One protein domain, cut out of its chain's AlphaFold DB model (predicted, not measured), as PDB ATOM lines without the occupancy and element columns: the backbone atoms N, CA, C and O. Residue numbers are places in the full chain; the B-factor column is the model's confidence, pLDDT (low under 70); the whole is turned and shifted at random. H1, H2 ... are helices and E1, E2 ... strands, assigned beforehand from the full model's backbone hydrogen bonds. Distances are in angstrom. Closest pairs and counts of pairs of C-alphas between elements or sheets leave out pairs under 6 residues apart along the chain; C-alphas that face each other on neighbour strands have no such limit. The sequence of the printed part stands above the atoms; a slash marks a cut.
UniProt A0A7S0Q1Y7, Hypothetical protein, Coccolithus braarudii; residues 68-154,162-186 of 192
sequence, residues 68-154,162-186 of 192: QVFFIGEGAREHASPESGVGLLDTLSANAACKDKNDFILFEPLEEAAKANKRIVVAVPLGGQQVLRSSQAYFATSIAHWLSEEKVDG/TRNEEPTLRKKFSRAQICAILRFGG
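Overview. This is residues 68 to 154 and 162 to 186 of the 192 residues of the protein "Hypothetical protein" of Coccolithus braarudii (UniProt A0A7S0Q1Y7). What shape do these coordinates make? A four-stranded sheet, twisted by 83 degrees from edge to edge, sits between helices: H5, H4 and short H1 on one face, and H2 on the other, with H3 folded back beside H2. H4 stands up from the sheet and leads out to E5, far from the middle. What is it built of? The printed part has 112 residues with five named helices and five named strands, along the chain E1 H1 E2 H2 H3 E3 E4 H4 E5 H5; the class is mixed, as is the sheet, in the order E2 E1 E3 E4. How large is it? It is compact, with a radius of gyration of the C-alphas of 13.1 A and spans of 39 by 31 by 29 A.

Arrangement. How do the strands pair? E1, residues 68 to 72, and E3, residues 120 to 125, are antiparallel, with N 70 and O 122 2.8 A apart. E3 and E4, residues 136 to 139, form an antiparallel hairpin, with N 121 and O 138 at 2.8 A. E2, residues 86 to 88, is parallel to E1, with N 87 and O 69 at 2.9 A; with H1, residues 76 to 79, they make a strand-helix-strand unit, two parallel neighbours with a helix between, its crossover right-handed. What is on one face? H5, residues 175 to 184, lies over E1 and runs along the strands, at 9 degrees to E1 on the local plane. On the same face, H4, residues 140 to 148, touches H5 at a steep tilt of 46 degrees, opposite ways; their closest C-alphas, of Ala 144 and Leu 182, are 4.8 A apart. H1, on this face too, touches H5, the closest C-alphas being those of His 79 and Phe 184, 6.0 A apart. What is on the opposite face? H2, residues 91 to 98, has a height over the sheet of 9.5 A. It forms a helical hairpin with H3, residues 110 to 115, which only grazes the sheet; they touch at a shallow tilt of 9 degrees, opposite ways, with the C-alphas of Thr 91 and Ala 114 closest at 6.5 A. How are the helix backbones formed? Every O i to N i+4 pair is within hydrogen-bond range in H2, H3, H4 and H5; H1 is too short for such a pair.

Along the chain. Where do the elements begin and end? E1 begins at C-alpha 68, (-12.719, -19.468, 56.707), and H5 ends at C-alpha 184, (-7.942, -29.776, 45.766). E5, residues 150 to 152, pairs with no named strand. Which are longest? From first to last C-alpha E3 measures 16.6 A, H5 14.3 A, E1 13.7 A and H4 12.1 A.

Size, cuts and confidence. Where is the cut? Residues 155 to 161 are not printed, and C-alphas 154 and 162 are 16.0 A apart. Which link is long? Of the links printed whole, H2 to H3 is long, with 11 residues. Where is confidence low? Residues 99 to 108 and 127 to 134 have pLDDT under 70.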
ATOM      1  N   GLN A  68     -12.024 -18.193  56.794       88.00
ATOM      2  CA  GLN A  68     -12.719 -19.468  56.707       88.00
ATOM      3  C   GLN A  68     -12.777 -19.891  55.239       88.00
ATOM      4  O   GLN A  68     -13.115 -19.082  54.377       88.00
ATOM      5  N   VAL A  69     -12.434 -21.141  54.943       90.06
ATOM      6  CA  VAL A  69     -12.321 -21.635  53.566       90.06
ATOM      7  C   VAL A  69     -13.357 -22.721  53.323       90.06
ATOM      8  O   VAL A  69     -13.567 -23.582  54.177       90.06
ATOM      9  N   PHE A  70     -13.982 -22.701  52.150       91.69
ATOM     10  CA  PHE A  70     -14.949 -23.705  51.736       91.69
ATOM     11  C   PHE A  70     -14.691 -24.204  50.318       91.69
ATOM     12  O   PHE A  70     -14.254 -23.439  49.461       91.69
ATOM     13  N   PHE A  71     -15.010 -25.472  50.066       93.31
ATOM     14  CA  PHE A  71     -14.926 -26.096  48.746       93.31
ATOM     15  C   PHE A  71     -16.305 -26.398  48.157       93.31
ATOM     16  O   PHE A  71     -17.246 -26.737  48.879       93.31
ATOM     17  N   ILE A  72     -16.384 -26.300  46.829       90.44
ATOM     18  CA  ILE A  72     -17.561 -26.602  46.006       90.44
ATOM     19  C   ILE A  72     -17.107 -27.373  44.761       90.44
ATOM     20  O   ILE A  72     -16.032 -27.104  44.220       90.44
ATOM     21  N   GLY A  73     -17.949 -28.294  44.294       88.19
ATOM     22  CA  GLY A  73     -17.770 -29.015  43.034       88.19
ATOM     23  C   GLY A  73     -17.084 -30.369  43.185       88.19
ATOM     24  O   GLY A  73     -17.027 -30.949  44.272       88.19
ATOM     25  N   GLU A  74     -16.588 -30.890  42.067       89.25
ATOM     26  CA  GLU A  74     -16.008 -32.229  41.986       89.25
ATOM     27  C   GLU A  74     -14.842 -32.433  42.968       89.25
ATOM     28  O   GLU A  74     -13.880 -31.669  42.968       89.25
ATOM     29  N   GLY A  75     -14.885 -33.482  43.789       87.44
ATOM     30  CA  GLY A  75     -13.808 -33.779  44.740       87.44
ATOM     31  C   GLY A  75     -13.865 -32.968  46.045       87.44
ATOM     32  O   GLY A  75     -13.009 -33.131  46.913       87.44
ATOM     33  N   ALA A  76     -14.830 -32.053  46.212       89.62
ATOM     34  CA  ALA A  76     -14.862 -31.171  47.379       89.62
ATOM     35  C   ALA A  76     -15.011 -31.950  48.696       89.62
ATOM     36  O   ALA A  76     -14.362 -31.610  49.684       89.62
ATOM     37  N   ARG A  77     -15.834 -33.009  48.718       89.69
ATOM     38  CA  ARG A  77     -16.114 -33.806  49.927       89.69
ATOM     39  C   ARG A  77     -14.901 -34.615  50.384       89.69
ATOM     40  O   ARG A  77     -14.725 -34.803  51.580       89.69
ATOM     41  N   GLU A  78     -14.080 -35.062  49.449       88.75
ATOM     42  CA  GLU A  78     -12.863 -35.833  49.679       88.75
ATOM     43  C   GLU A  78     -11.723 -34.954  50.215       88.75
ATOM     44  O   GLU A  78     -10.850 -35.436  50.935       88.75
ATOM     45  N   HIS A  79     -11.730 -33.664  49.867       86.81
ATOM     46  CA  HIS A  79     -10.675 -32.714  50.221       86.81
ATOM     47  C   HIS A  79     -11.042 -31.755  51.364       86.81
ATOM     48  O   HIS A  79     -10.144 -31.153  51.957       86.81
ATOM     49  N   ALA A  80     -12.326 -31.605  51.695       87.56
ATOM     50  CA  ALA A  80     -12.761 -30.845  52.859       87.56
ATOM     51  C   ALA A  80     -12.411 -31.597  54.150       87.56
ATOM     52  O   ALA A  80     -12.694 -32.786  54.296       87.56
ATOM     53  N   SER A  81     -11.810 -30.892  55.107       84.19
ATOM     54  CA  SER A  81     -11.435 -31.459  56.399       84.19
ATOM     55  C   SER A  81     -11.587 -30.409  57.501       84.19
ATOM     56  O   SER A  81     -10.948 -29.350  57.422       84.19
ATOM     57  N   PRO A  82     -12.364 -30.704  58.564       79.12
ATOM     58  CA  PRO A  82     -12.469 -29.835  59.733       79.12
ATOM     59  C   PRO A  82     -11.109 -29.538  60.373       79.12
ATOM     60  O   PRO A  82     -10.870 -28.414  60.803       79.12
ATOM     61  N   GLU A  83     -10.194 -30.513  60.368       79.94
ATOM     62  CA  GLU A  83      -8.839 -30.372  60.916       79.94
ATOM     63  C   GLU A  83      -8.004 -29.346  60.141       79.94
ATOM     64  O   GLU A  83      -7.153 -28.668  60.709       79.94
ATOM     65  N   SER A  84      -8.273 -29.196  58.840       77.88
ATOM     66  CA  SER A  84      -7.618 -28.191  57.996       77.88
ATOM     67  C   SER A  84      -8.308 -26.826  58.036       77.88
ATOM     68  O   SER A  84      -7.860 -25.904  57.357       77.88
ATOM     69  N   GLY A  85      -9.399 -26.675  58.795       81.75
ATOM     70  CA  GLY A  85     -10.205 -25.453  58.799       81.75
ATOM     71  C   GLY A  85     -10.870 -25.171  57.447       81.75
ATOM     72  O   GLY A  85     -11.070 -24.003  57.101       81.75
ATOM     73  N   VAL A  86     -11.164 -26.232  56.679       87.81
ATOM     74  CA  VAL A  86     -11.814 -26.169  55.365       87.81
ATOM     75  C   VAL A  86     -13.137 -26.927  55.398       87.81
ATOM     76  O   VAL A  86     -13.175 -28.115  55.714       87.81
ATOM     77  N   GLY A  87     -14.223 -26.238  55.055       90.00
ATOM     78  CA  GLY A  87     -15.572 -26.794  55.026       90.00
ATOM     79  C   GLY A  87     -16.094 -27.096  53.623       90.00
ATOM     80  O   GLY A  87     -15.461 -26.809  52.608       90.00
ATOM     81  N   LEU A  88     -17.309 -27.634  53.582       90.56
ATOM     82  CA  LEU A  88     -18.127 -27.698  52.375       90.56
ATOM     83  C   LEU A  88     -19.114 -26.541  52.376       90.56
ATOM     84  O   LEU A  88     -19.639 -26.179  53.429       90.56
ATOM     85  N   LEU A  89     -19.386 -25.994  51.197       85.88
ATOM     86  CA  LEU A  89     -20.421 -24.988  51.008       85.88
ATOM     87  C   LEU A  89     -21.282 -25.388  49.816       85.88
ATOM     88  O   LEU A  89     -20.772 -25.855  48.799       85.88
ATOM     89  N   ASP A  90     -22.596 -25.242  49.947       84.62
ATOM     90  CA  ASP A  90     -23.487 -25.455  48.815       84.62
ATOM     91  C   ASP A  90     -23.484 -24.238  47.877       84.62
ATOM     92  O   ASP A  90     -23.091 -23.121  48.229       84.62
ATOM     93  N   THR A  91     -23.921 -24.455  46.639       79.75
ATOM     94  CA  THR A  91     -23.928 -23.414  45.607       79.75
ATOM     95  C   THR A  91     -24.828 -22.235  45.981       79.75
ATOM     96  O   THR A  91     -24.508 -21.093  45.660       79.75
ATOM     97  N   LEU A  92     -25.942 -22.485  46.675       81.19
ATOM     98  CA  LEU A  92     -26.885 -21.439  47.073       81.19
ATOM     99  C   LEU A  92     -26.266 -20.507  48.122       81.19
ATOM    100  O   LEU A  92     -26.321 -19.288  47.960       81.19
ATOM    101  N   SER A  93     -25.620 -21.059  49.151       81.00
ATOM    102  CA  SER A  93     -24.944 -20.281  50.193       81.00
ATOM    103  C   SER A  93     -23.705 -19.576  49.656       81.00
ATOM    104  O   SER A  93     -23.437 -18.446  50.051       81.00
ATOM    105  N   ALA A  94     -22.978 -20.192  48.722       76.94
ATOM    106  CA  ALA A  94     -21.851 -19.554  48.048       76.94
ATOM    107  C   ALA A  94     -22.293 -18.342  47.220       76.94
ATOM    108  O   ALA A  94     -21.734 -17.257  47.365       76.94
ATOM    109  N   ASN A  95     -23.359 -18.487  46.429       75.19
ATOM    110  CA  ASN A  95     -23.951 -17.370  45.696       75.19
ATOM    111  C   ASN A  95     -24.466 -16.281  46.641       75.19
ATOM    112  O   ASN A  95     -24.264 -15.103  46.373       75.19
ATOM    113  N   ALA A  96     -25.089 -16.646  47.765       74.19
ATOM    114  CA  ALA A  96     -25.516 -15.675  48.769       74.19
ATOM    115  C   ALA A  96     -24.327 -14.937  49.406       74.19
ATOM    116  O   ALA A  96     -24.407 -13.729  49.626       74.19
ATOM    117  N   ALA A  97     -23.219 -15.638  49.662       73.00
ATOM    118  CA  ALA A  97     -22.004 -15.047  50.207       73.00
ATOM    119  C   ALA A  97     -21.333 -14.087  49.210       73.00
ATOM    120  O   ALA A  97     -20.856 -13.028  49.614       73.00
ATOM    121  N   CYS A  98     -21.348 -14.417  47.915       72.31
ATOM    122  CA  CYS A  98     -20.676 -13.656  46.860       72.31
ATOM    123  C   CYS A  98     -21.597 -12.688  46.083       72.31
ATOM    124  O   CYS A  98     -21.128 -12.014  45.171       72.31
ATOM    125  N   LYS A  99     -22.886 -12.581  46.441       63.81
ATOM    126  CA  LYS A  99     -23.961 -11.918  45.667       63.81
ATOM    127  C   LYS A  99     -23.666 -10.482  45.212       63.81
ATOM    128  O   LYS A  99     -24.055 -10.098  44.113       63.81
ATOM    129  N   ASP A 100     -22.985  -9.701  46.048       57.78
ATOM    130  CA  ASP A 100     -22.656  -8.293  45.772       57.78
ATOM    131  C   ASP A 100     -21.268  -8.128  45.113       57.78
ATOM    132  O   ASP A 100     -20.820  -7.010  44.875       57.78
ATOM    133  N   LYS A 101     -20.574  -9.241  44.839       59.09
ATOM    134  CA  LYS A 101     -19.237  -9.316  44.242       59.09
ATOM    135  C   LYS A 101     -19.189 -10.364  43.129       59.09
ATOM    136  O   LYS A 101     -18.324 -11.233  43.113       59.09
ATOM    137  N   ASN A 102     -20.062 -10.202  42.136       49.22
ATOM    138  CA  ASN A 102     -19.885 -10.822  40.812       49.22
ATOM    139  C   ASN A 102     -18.570 -10.391  40.118       49.22
ATOM    140  O   ASN A 102     -18.285 -10.816  39.001       49.22
ATOM    141  N   ASP A 103     -17.761  -9.565  40.783       41.06
ATOM    142  CA  ASP A 103     -16.423  -9.172  40.385       41.06
ATOM    143  C   ASP A 103     -15.437 -10.319  40.632       41.06
ATOM    144  O   ASP A 103     -14.797 -10.438  41.674       41.06
ATOM    145  N   PHE A 104     -15.394 -11.196  39.632       46.69
ATOM    146  CA  PHE A 104     -14.228 -11.891  39.100       46.69
ATOM    147  C   PHE A 104     -12.947 -11.862  39.940       46.69
ATOM    148  O   PHE A 104     -12.280 -10.834  40.022       46.69
ATOM    149  N   ILE A 105     -12.455 -13.060  40.262       48.47
ATOM    150  CA  ILE A 105     -11.111 -13.451  39.832       48.47
ATOM    151  C   ILE A 105     -11.233 -14.825  39.160       48.47
ATOM    152  O   ILE A 105     -11.358 -15.850  39.824       48.47
ATOM    153  N   LEU A 106     -11.179 -14.784  37.818       52.78
ATOM    154  CA  LEU A 106     -11.133 -15.877  36.823       52.78
ATOM    155  C   LEU A 106     -12.469 -16.254  36.146       52.78
ATOM    156  O   LEU A 106     -13.020 -17.327  36.321       52.78
ATOM    157  N   PHE A 107     -12.917 -15.328  35.301       51.75
ATOM    158  CA  PHE A 107     -13.651 -15.465  34.029       51.75
ATOM    159  C   PHE A 107     -14.983 -16.230  33.894       51.75
ATOM    160  O   PHE A 107     -15.548 -16.172  32.805       51.75
ATOM    161  N   GLU A 108     -15.572 -16.816  34.937       62.53
ATOM    162  CA  GLU A 108     -16.941 -17.365  34.854       62.53
ATOM    163  C   GLU A 108     -17.818 -16.950  36.043       62.53
ATOM    164  O   GLU A 108     -17.327 -16.896  37.174       62.53
ATOM    165  N   PRO A 109     -19.124 -16.689  35.830       72.94
ATOM    166  CA  PRO A 109     -20.072 -16.526  36.924       72.94
ATOM    167  C   PRO A 109     -20.054 -17.751  37.844       72.94
ATOM    168  O   PRO A 109     -20.126 -18.891  37.378       72.94
ATOM    169  N   LEU A 110     -20.010 -17.525  39.161       76.19
ATOM    170  CA  LEU A 110     -19.961 -18.586  40.176       76.19
ATOM    171  C   LEU A 110     -21.058 -19.645  39.976       76.19
ATOM    172  O   LEU A 110     -20.814 -20.841  40.124       76.19
ATOM    173  N   GLU A 111     -22.260 -19.205  39.603       78.38
ATOM    174  CA  GLU A 111     -23.396 -20.082  39.335       78.38
ATOM    175  C   GLU A 111     -23.159 -21.010  38.133       78.38
ATOM    176  O   GLU A 111     -23.494 -22.193  38.199       78.38
ATOM    177  N   GLU A 112     -22.566 -20.509  37.050       81.94
ATOM    178  CA  GLU A 112     -22.263 -21.301  35.852       81.94
ATOM    179  C   GLU A 112     -21.145 -22.307  36.127       81.94
ATOM    180  O   GLU A 112     -21.282 -23.490  35.812       81.94
ATOM    181  N   ALA A 113     -20.086 -21.866  36.807       81.00
ATOM    182  CA  ALA A 113     -18.986 -22.724  37.220       81.00
ATOM    183  C   ALA A 113     -19.460 -23.855  38.152       81.00
ATOM    184  O   ALA A 113     -19.072 -25.014  37.983       81.00
ATOM    185  N   ALA A 114     -20.344 -23.539  39.103       81.88
ATOM    186  CA  ALA A 114     -20.924 -24.526  40.004       81.88
ATOM    187  C   ALA A 114     -21.865 -25.500  39.273       81.88
ATOM    188  O   ALA A 114     -21.799 -26.703  39.524       81.88
ATOM    189  N   LYS A 115     -22.695 -25.019  38.332       83.75
ATOM    190  CA  LYS A 115     -23.531 -25.879  37.469       83.75
ATOM    191  C   LYS A 115     -22.691 -26.819  36.605       83.75
ATOM    192  O   LYS A 115     -23.081 -27.962  36.395       83.75
ATOM    193  N   ALA A 116     -21.528 -26.360  36.150       85.00
ATOM    194  CA  ALA A 116     -20.550 -27.167  35.424       85.00
ATOM    195  C   ALA A 116     -19.712 -28.089  36.337       85.00
ATOM    196  O   ALA A 116     -18.755 -28.702  35.867       85.00
ATOM    197  N   ASN A 117     -20.052 -28.194  37.629       84.19
ATOM    198  CA  ASN A 117     -19.371 -29.012  38.635       84.19
ATOM    199  C   ASN A 117     -17.864 -28.712  38.783       84.19
ATOM    200  O   ASN A 117     -17.075 -29.581  39.160       84.19
ATOM    201  N   LYS A 118     -17.444 -27.474  38.496       87.06
ATOM    202  CA  LYS A 118     -16.038 -27.067  38.589       87.06
ATOM    203  C   LYS A 118     -15.580 -26.969  40.041       87.06
ATOM    204  O   LYS A 118     -16.357 -26.653  40.936       87.06
ATOM    205  N   ARG A 119     -14.281 -27.190  40.259       90.00
ATOM    206  CA  ARG A 119     -13.636 -27.085  41.576       90.00
ATOM    207  C   ARG A 119     -13.456 -25.629  41.978       90.00
ATOM    208  O   ARG A 119     -12.659 -24.916  41.363       90.00
ATOM    209  N   ILE A 120     -14.166 -25.199  43.013       89.56
ATOM    210  CA  ILE A 120     -14.197 -23.803  43.456       89.56
ATOM    211  C   ILE A 120     -13.814 -23.715  44.934       89.56
ATOM    212  O   ILE A 120     -14.258 -24.519  45.756       89.56
ATOM    213  N   VAL A 121     -13.002 -22.716  45.265       90.75
ATOM    214  CA  VAL A 121     -12.600 -22.356  46.625       90.75
ATOM    215  C   VAL A 121     -13.243 -21.027  46.986       90.75
ATOM    216  O   VAL A 121     -13.046 -20.041  46.281       90.75
ATOM    217  N   VAL A 122     -13.975 -20.987  48.095       89.12
ATOM    218  CA  VAL A 122     -14.564 -19.766  48.653       89.12
ATOM    219  C   VAL A 122     -13.823 -19.399  49.933       89.12
ATOM    220  O   VAL A 122     -13.785 -20.185  50.877       89.12
ATOM    221  N   ALA A 123     -13.234 -18.208  49.975       88.88
ATOM    222  CA  ALA A 123     -12.562 -17.653  51.143       88.88
ATOM    223  C   ALA A 123     -13.439 -16.571  51.785       88.88
ATOM    224  O   ALA A 123     -13.839 -15.613  51.124       88.88
ATOM    225  N   VAL A 124     -13.732 -16.713  53.077       85.50
ATOM    226  CA  VAL A 124     -14.601 -15.817  53.846       85.50
ATOM    227  C   VAL A 124     -13.810 -15.208  55.005       85.50
ATOM    228  O   VAL A 124     -13.308 -15.943  55.851       85.50
ATOM    229  N   PRO A 125     -13.690 -13.880  55.100       82.06
ATOM    230  CA  PRO A 125     -12.980 -13.240  56.198       82.06
ATOM    231  C   PRO A 125     -13.648 -13.450  57.558       82.06
ATOM    232  O   PRO A 125     -14.825 -13.153  57.745       82.06
ATOM    233  N   LEU A 126     -12.843 -13.853  58.540       77.12
ATOM    234  CA  LEU A 126     -13.208 -13.866  59.950       77.12
ATOM    235  C   LEU A 126     -13.061 -12.442  60.525       77.12
ATOM    236  O   LEU A 126     -12.109 -11.726  60.199       77.12
ATOM    237  N   GLY A 127     -14.021 -12.007  61.350       58.25
ATOM    238  CA  GLY A 127     -13.899 -10.777  62.152       58.25
ATOM    239  C   GLY A 127     -14.561  -9.494  61.624       58.25
ATOM    240  O   GLY A 127     -14.329  -8.433  62.191       58.25
ATOM    241  N   GLY A 128     -15.405  -9.549  60.592       53.03
ATOM    242  CA  GLY A 128     -16.314  -8.442  60.256       53.03
ATOM    243  C   GLY A 128     -17.712  -8.740  60.787       53.03
ATOM    244  O   GLY A 128     -18.184  -9.863  60.618       53.03
ATOM    245  N   GLN A 129     -18.389  -7.785  61.433       44.28
ATOM    246  CA  GLN A 129     -19.786  -7.985  61.831       44.28
ATOM    247  C   GLN A 129     -20.621  -8.426  60.617       44.28
ATOM    248  O   GLN A 129     -20.749  -7.677  59.659       44.28
ATOM    249  N   GLN A 130     -21.133  -9.660  60.668       45.28
ATOM    250  CA  GLN A 130     -22.278 -10.218  59.927       45.28
ATOM    251  C   GLN A 130     -22.382 -10.037  58.403       45.28
ATOM    252  O   GLN A 130     -23.421 -10.363  57.832       45.28
ATOM    253  N   VAL A 131     -21.351  -9.573  57.702       49.12
ATOM    254  CA  VAL A 131     -21.495  -9.258  56.281       49.12
ATOM    255  C   VAL A 131     -20.555 -10.114  55.432       49.12
ATOM    256  O   VAL A 131     -19.387  -9.791  55.223       49.12
ATOM    257  N   LEU A 132     -21.122 -11.189  54.872       54.94
ATOM    258  CA  LEU A 132     -20.497 -12.092  53.896       54.94
ATOM    259  C   LEU A 132     -20.010 -11.387  52.607       54.94
ATOM    260  O   LEU A 132     -19.304 -12.007  51.818       54.94
ATOM    261  N   ARG A 133     -20.299 -10.086  52.413       54.78
ATOM    262  CA  ARG A 133     -19.935  -9.279  51.221       54.78
ATOM    263  C   ARG A 133     -18.442  -9.201  50.915       54.78
ATOM    264  O   ARG A 133     -18.057  -8.671  49.879       54.78
ATOM    265  N   SER A 134     -17.585  -9.646  51.822       67.19
ATOM    266  CA  SER A 134     -16.136  -9.661  51.620       67.19
ATOM    267  C   SER A 134     -15.598 -11.049  51.271       67.19
ATOM    268  O   SER A 134     -14.391 -11.198  51.143       67.19
ATOM    269  N   SER A 135     -16.470 -12.041  51.065       76.94
ATOM    270  CA  SER A 135     -16.067 -13.348  50.548       76.94
ATOM    271  C   SER A 135     -15.545 -13.250  49.112       76.94
ATOM    272  O   SER A 135     -15.922 -12.346  48.361       76.94
ATOM    273  N   GLN A 136     -14.637 -14.149  48.748       84.31
ATOM    274  CA  GLN A 136     -14.043 -14.252  47.416       84.31
ATOM    275  C   GLN A 136     -14.108 -15.704  46.944       84.31
ATOM    276  O   GLN A 136     -13.918 -16.614  47.753       84.31
ATOM    277  N   ALA A 137     -14.362 -15.920  45.654       86.00
ATOM    278  CA  ALA A 137     -14.425 -17.245  45.049       86.00
ATOM    279  C   ALA A 137     -13.385 -17.383  43.933       86.00
ATOM    280  O   ALA A 137     -13.196 -16.466  43.137       86.00
ATOM    281  N   TYR A 138     -12.736 -18.543  43.872       86.94
ATOM    282  CA  TYR A 138     -11.653 -18.844  42.940       86.94
ATOM    283  C   TYR A 138     -11.819 -20.233  42.346       86.94
ATOM    284  O   TYR A 138     -12.233 -21.161  43.042       86.94
ATOM    285  N   PHE A 139     -11.370 -20.433  41.107       88.62
ATOM    286  CA  PHE A 139     -11.071 -21.786  40.648       88.62
ATOM    287  C   PHE A 139      -9.932 -22.380  41.470       88.62
ATOM    288  O   PHE A 139      -8.882 -21.751  41.629       88.62
ATOM    289  N   ALA A 140     -10.119 -23.613  41.945       90.12
ATOM    290  CA  ALA A 140      -9.155 -24.299  42.802       90.12
ATOM    291  C   ALA A 140      -7.759 -24.368  42.169       90.12
ATOM    292  O   ALA A 140      -6.765 -24.140  42.849       90.12
ATOM    293  N   THR A 141      -7.682 -24.604  40.857       89.62
ATOM    294  CA  THR A 141      -6.420 -24.651  40.102       89.62
ATOM    295  C   THR A 141      -5.664 -23.327  40.136       89.62
ATOM    296  O   THR A 141      -4.443 -23.315  40.241       89.62
ATOM    297  N   SER A 142      -6.376 -22.207  40.068       88.19
ATOM    298  CA  SER A 142      -5.754 -20.892  39.945       88.19
ATOM    299  C   SER A 142      -5.293 -20.342  41.287       88.19
ATOM    300  O   SER A 142      -4.191 -19.807  41.384       88.19
ATOM    301  N   ILE A 143      -6.094 -20.521  42.344       89.94
ATOM    302  CA  ILE A 143      -5.647 -20.170  43.696       89.94
ATOM    303  C   ILE A 143      -4.513 -21.099  44.156       89.94
ATOM    304  O   ILE A 143      -3.582 -20.638  44.808       89.94
ATOM    305  N   ALA A 144      -4.528 -22.378  43.765       90.19
ATOM    306  CA  ALA A 144      -3.425 -23.296  44.034       90.19
ATOM    307  C   ALA A 144      -2.127 -22.854  43.340       90.19
ATOM    308  O   ALA A 144      -1.090 -22.786  43.997       90.19
ATOM    309  N   HIS A 145      -2.196 -22.476  42.058       89.06
ATOM    310  CA  HIS A 145      -1.056 -21.908  41.337       89.06
ATOM    311  C   HIS A 145      -0.500 -20.674  42.060       89.06
ATOM    312  O   HIS A 145       0.681 -20.638  42.394       89.06
ATOM    313  N   TRP A 146      -1.368 -19.713  42.402       88.44
ATOM    314  CA  TRP A 146      -0.983 -18.510  43.146       88.44
ATOM    315  C   TRP A 146      -0.260 -18.826  44.462       88.44
ATOM    316  O   TRP A 146       0.766 -18.220  44.756       88.44
ATOM    317  N   LEU A 147      -0.779 -19.768  45.257       89.31
ATOM    318  CA  LEU A 147      -0.185 -20.152  46.543       89.31
ATOM    319  C   LEU A 147       1.152 -20.894  46.383       89.31
ATOM    320  O   LEU A 147       2.003 -20.815  47.268       89.31
ATOM    321  N   SER A 148       1.343 -21.590  45.259       87.62
ATOM    322  CA  SER A 148       2.591 -22.292  44.940       87.62
ATOM    323  C   SER A 148       3.707 -21.375  44.429       87.62
ATOM    324  O   SER A 148       4.873 -21.754  44.494       87.62
ATOM    325  N   GLU A 149       3.376 -20.170  43.952       85.69
ATOM    326  CA  GLU A 149       4.378 -19.211  43.489       85.69
ATOM    327  C   GLU A 149       5.254 -18.717  44.646       85.69
ATOM    328  O   GLU A 149       4.782 -18.376  45.738       85.69
ATOM    329  N   GLU A 150       6.553 -18.608  44.379       82.31
ATOM    330  CA  GLU A 150       7.488 -17.983  45.303       82.31
ATOM    331  C   GLU A 150       7.200 -16.480  45.412       82.31
ATOM    332  O   GLU A 150       6.826 -15.792  44.451       82.31
ATOM    333  N   LYS A 151       7.372 -15.939  46.617       77.06
ATOM    334  CA  LYS A 151       7.394 -14.494  46.802       77.06
ATOM    335  C   LYS A 151       8.710 -13.937  46.251       77.06
ATOM    336  O   LYS A 151       9.785 -14.492  46.489       77.06
ATOM    337  N   VAL A 152       8.603 -12.818  45.540       81.00
ATOM    338  CA  VAL A 152       9.735 -12.053  45.004       81.00
ATOM    339  C   VAL A 152       9.939 -10.775  45.816       81.00
ATOM    340  O   VAL A 152       8.978 -10.222  46.357       81.00
ATOM    341  N   ASP A 153      11.184 -10.322  45.942       80.81
ATOM    342  CA  ASP A 153      11.526  -9.045  46.571       80.81
ATOM    343  C   ASP A 153      11.331  -7.847  45.612       80.81
ATOM    344  O   ASP A 153      10.939  -7.998  44.452       80.81
ATOM    345  N   GLY A 154      11.622  -6.629  46.086       77.31
ATOM    346  CA  GLY A 154      11.542  -5.406  45.272       77.31
ATOM    347  C   GLY A 154      12.549  -5.336  44.113       77.31
ATOM    348  O   GLY A 154      12.436  -4.455  43.266       77.31
ATOM    349  N   THR A 162       6.655 -19.417  50.087       72.19
ATOM    350  CA  THR A 162       5.395 -19.562  49.357       72.19
ATOM    351  C   THR A 162       4.384 -18.505  49.790       72.19
ATOM    352  O   THR A 162       4.431 -17.952  50.900       72.19
ATOM    353  N   ARG A 163       3.450 -18.174  48.895       86.25
ATOM    354  CA  ARG A 163       2.374 -17.237  49.217       86.25
ATOM    355  C   ARG A 163       1.393 -17.887  50.186       86.25
ATOM    356  O   ARG A 163       0.925 -18.997  49.980       86.25
ATOM    357  N   ASN A 164       1.062 -17.155  51.243       87.56
ATOM    358  CA  ASN A 164       0.060 -17.542  52.236       87.56
ATOM    359  C   ASN A 164      -1.080 -16.526  52.352       87.56
ATOM    360  O   ASN A 164      -1.962 -16.681  53.190       87.56
ATOM    361  N   GLU A 165      -1.049 -15.479  51.535       88.19
ATOM    362  CA  GLU A 165      -2.060 -14.433  51.513       88.19
ATOM    363  C   GLU A 165      -3.029 -14.672  50.367       88.19
ATOM    364  O   GLU A 165      -2.640 -14.993  49.237       88.19
ATOM    365  N   GLU A 166      -4.297 -14.459  50.672       84.69
ATOM    366  CA  GLU A 166      -5.356 -14.384  49.693       84.69
ATOM    367  C   GLU A 166      -5.119 -13.150  48.790       84.69
ATOM    368  O   GLU A 166      -4.900 -12.049  49.310       84.69
ATOM    369  N   PRO A 167      -5.090 -13.322  47.452       82.69
ATOM    370  CA  PRO A 167      -4.668 -12.289  46.501       82.69
ATOM    371  C   PRO A 167      -5.418 -10.954  46.608       82.69
ATOM    372  O   PRO A 167      -4.816  -9.903  46.364       82.69
ATOM    373  N   THR A 168      -6.696 -10.971  46.992       82.06
ATOM    374  CA  THR A 168      -7.555  -9.779  46.996       82.06
ATOM    375  C   THR A 168      -7.613  -9.105  48.360       82.06
ATOM    376  O   THR A 168      -7.305  -7.924  48.500       82.06
ATOM    377  N   LEU A 169      -8.006  -9.851  49.389       77.19
ATOM    378  CA  LEU A 169      -8.224  -9.371  50.750       77.19
ATOM    379  C   LEU A 169      -6.914  -9.198  51.517       77.19
ATOM    380  O   LEU A 169      -6.933  -8.589  52.584       77.19
ATOM    381  N   ARG A 170      -5.800  -9.758  51.013       81.81
ATOM    382  CA  ARG A 170      -4.479  -9.767  51.672       81.81
ATOM    383  C   ARG A 170      -4.500 -10.377  53.074       81.81
ATOM    384  O   ARG A 170      -3.604 -10.143  53.878       81.81
ATOM    385  N   LYS A 171      -5.528 -11.181  53.349       85.50
ATOM    386  CA  LYS A 171      -5.687 -11.951  54.580       85.50
ATOM    387  C   LYS A 171      -4.987 -13.287  54.463       85.50
ATOM    388  O   LYS A 171      -4.862 -13.830  53.365       85.50
ATOM    389  N   LYS A 172      -4.545 -13.834  55.589       88.38
ATOM    390  CA  LYS A 172      -3.744 -15.061  55.587       88.38
ATOM    391  C   LYS A 172      -4.593 -16.327  55.649       88.38
ATOM    392  O   LYS A 172      -5.504 -16.449  56.469       88.38
ATOM    393  N   PHE A 173      -4.223 -17.290  54.812       88.38
ATOM    394  CA  PHE A 173      -4.585 -18.690  54.979       88.38
ATOM    395  C   PHE A 173      -3.675 -19.338  56.026       88.38
ATOM    396  O   PHE A 173      -2.485 -19.021  56.111       88.38
ATOM    397  N   SER A 174      -4.210 -20.294  56.782       88.38
ATOM    398  CA  SER A 174      -3.366 -21.184  57.581       88.38
ATOM    399  C   SER A 174      -2.590 -22.144  56.682       88.38
ATOM    400  O   SER A 174      -3.002 -22.454  55.560       88.38
ATOM    401  N   ARG A 175      -1.492 -22.698  57.199       87.25
ATOM    402  CA  ARG A 175      -0.727 -23.735  56.496       87.25
ATOM    403  C   ARG A 175      -1.603 -24.927  56.092       87.25
ATOM    404  O   ARG A 175      -1.481 -25.430  54.979       87.25
ATOM    405  N   ALA A 176      -2.507 -25.357  56.973       88.56
ATOM    406  CA  ALA A 176      -3.403 -26.476  56.699       88.56
ATOM    407  C   ALA A 176      -4.407 -26.157  55.575       88.56
ATOM    408  O   ALA A 176      -4.619 -26.990  54.692       88.56
ATOM    409  N   GLN A 177      -4.944 -24.930  55.543       91.00
ATOM    410  CA  GLN A 177      -5.804 -24.457  54.453       91.00
ATOM    411  C   GLN A 177      -5.050 -24.427  53.120       91.00
ATOM    412  O   GLN A 177      -5.574 -24.908  52.119       91.00
ATOM    413  N   ILE A 178      -3.806 -23.934  53.103       90.62
ATOM    414  CA  ILE A 178      -2.962 -23.913  51.895       90.62
ATOM    415  C   ILE A 178      -2.751 -25.334  51.371       90.62
ATOM    416  O   ILE A 178      -3.017 -25.603  50.202       90.62
ATOM    417  N   CYS A 179      -2.349 -26.270  52.234       90.06
ATOM    418  CA  CYS A 179      -2.167 -27.670  51.851       90.06
ATOM    419  C   CYS A 179      -3.449 -28.291  51.274       90.06
ATOM    420  O   CYS A 179      -3.387 -29.030  50.290       90.06
ATOM    421  N   ALA A 180      -4.609 -27.996  51.867       90.88
ATOM    422  CA  ALA A 180      -5.896 -28.477  51.375       90.88
ATOM    423  C   ALA A 180      -6.245 -27.878  50.002       90.88
ATOM    424  O   ALA A 180      -6.642 -28.616  49.101       90.88
ATOM    425  N   ILE A 181      -6.041 -26.568  49.817       92.25
ATOM    426  CA  ILE A 181      -6.282 -25.868  48.546       92.25
ATOM    427  C   ILE A 181      -5.384 -26.424  47.438       92.25
ATOM    428  O   ILE A 181      -5.871 -26.713  46.347       92.25
ATOM    429  N   LEU A 182      -4.094 -26.626  47.721       91.75
ATOM    430  CA  LEU A 182      -3.132 -27.184  46.770       91.75
ATOM    431  C   LEU A 182      -3.554 -28.586  46.300       91.75
ATOM    432  O   LEU A 182      -3.647 -28.833  45.097       91.75
ATOM    433  N   ARG A 183      -3.919 -29.475  47.236       91.12
ATOM    434  CA  ARG A 183      -4.435 -30.820  46.915       91.12
ATOM    435  C   ARG A 183      -5.710 -30.755  46.074       91.12
ATOM    436  O   ARG A 183      -5.804 -31.445  45.061       91.12
ATOM    437  N   PHE A 184      -6.665 -29.913  46.464       92.38
ATOM    438  CA  PHE A 184      -7.942 -29.776  45.766       92.38
ATOM    439  C   PHE A 184      -7.777 -29.218  44.341       92.38
ATOM    440  O   PHE A 184      -8.393 -29.710  43.389       92.38
ATOM    441  N   GLY A 185      -6.879 -28.244  44.174       88.38
ATOM    442  CA  GLY A 185      -6.497 -27.640  42.896       88.38
ATOM    443  C   GLY A 185      -5.560 -28.487  42.030       88.38
ATOM    444  O   GLY A 185      -5.061 -27.987  41.023       88.38
ATOM    445  N   GLY A 186      -5.285 -29.741  42.407       84.56
ATOM    446  CA  GLY A 186      -4.435 -30.658  41.639       84.56
ATOM    447  C   GLY A 186      -2.941 -30.323  41.672       84.56
ATOM    448  O   GLY A 186      -2.155 -30.979  40.995       84.56
TER     449      GLY A 186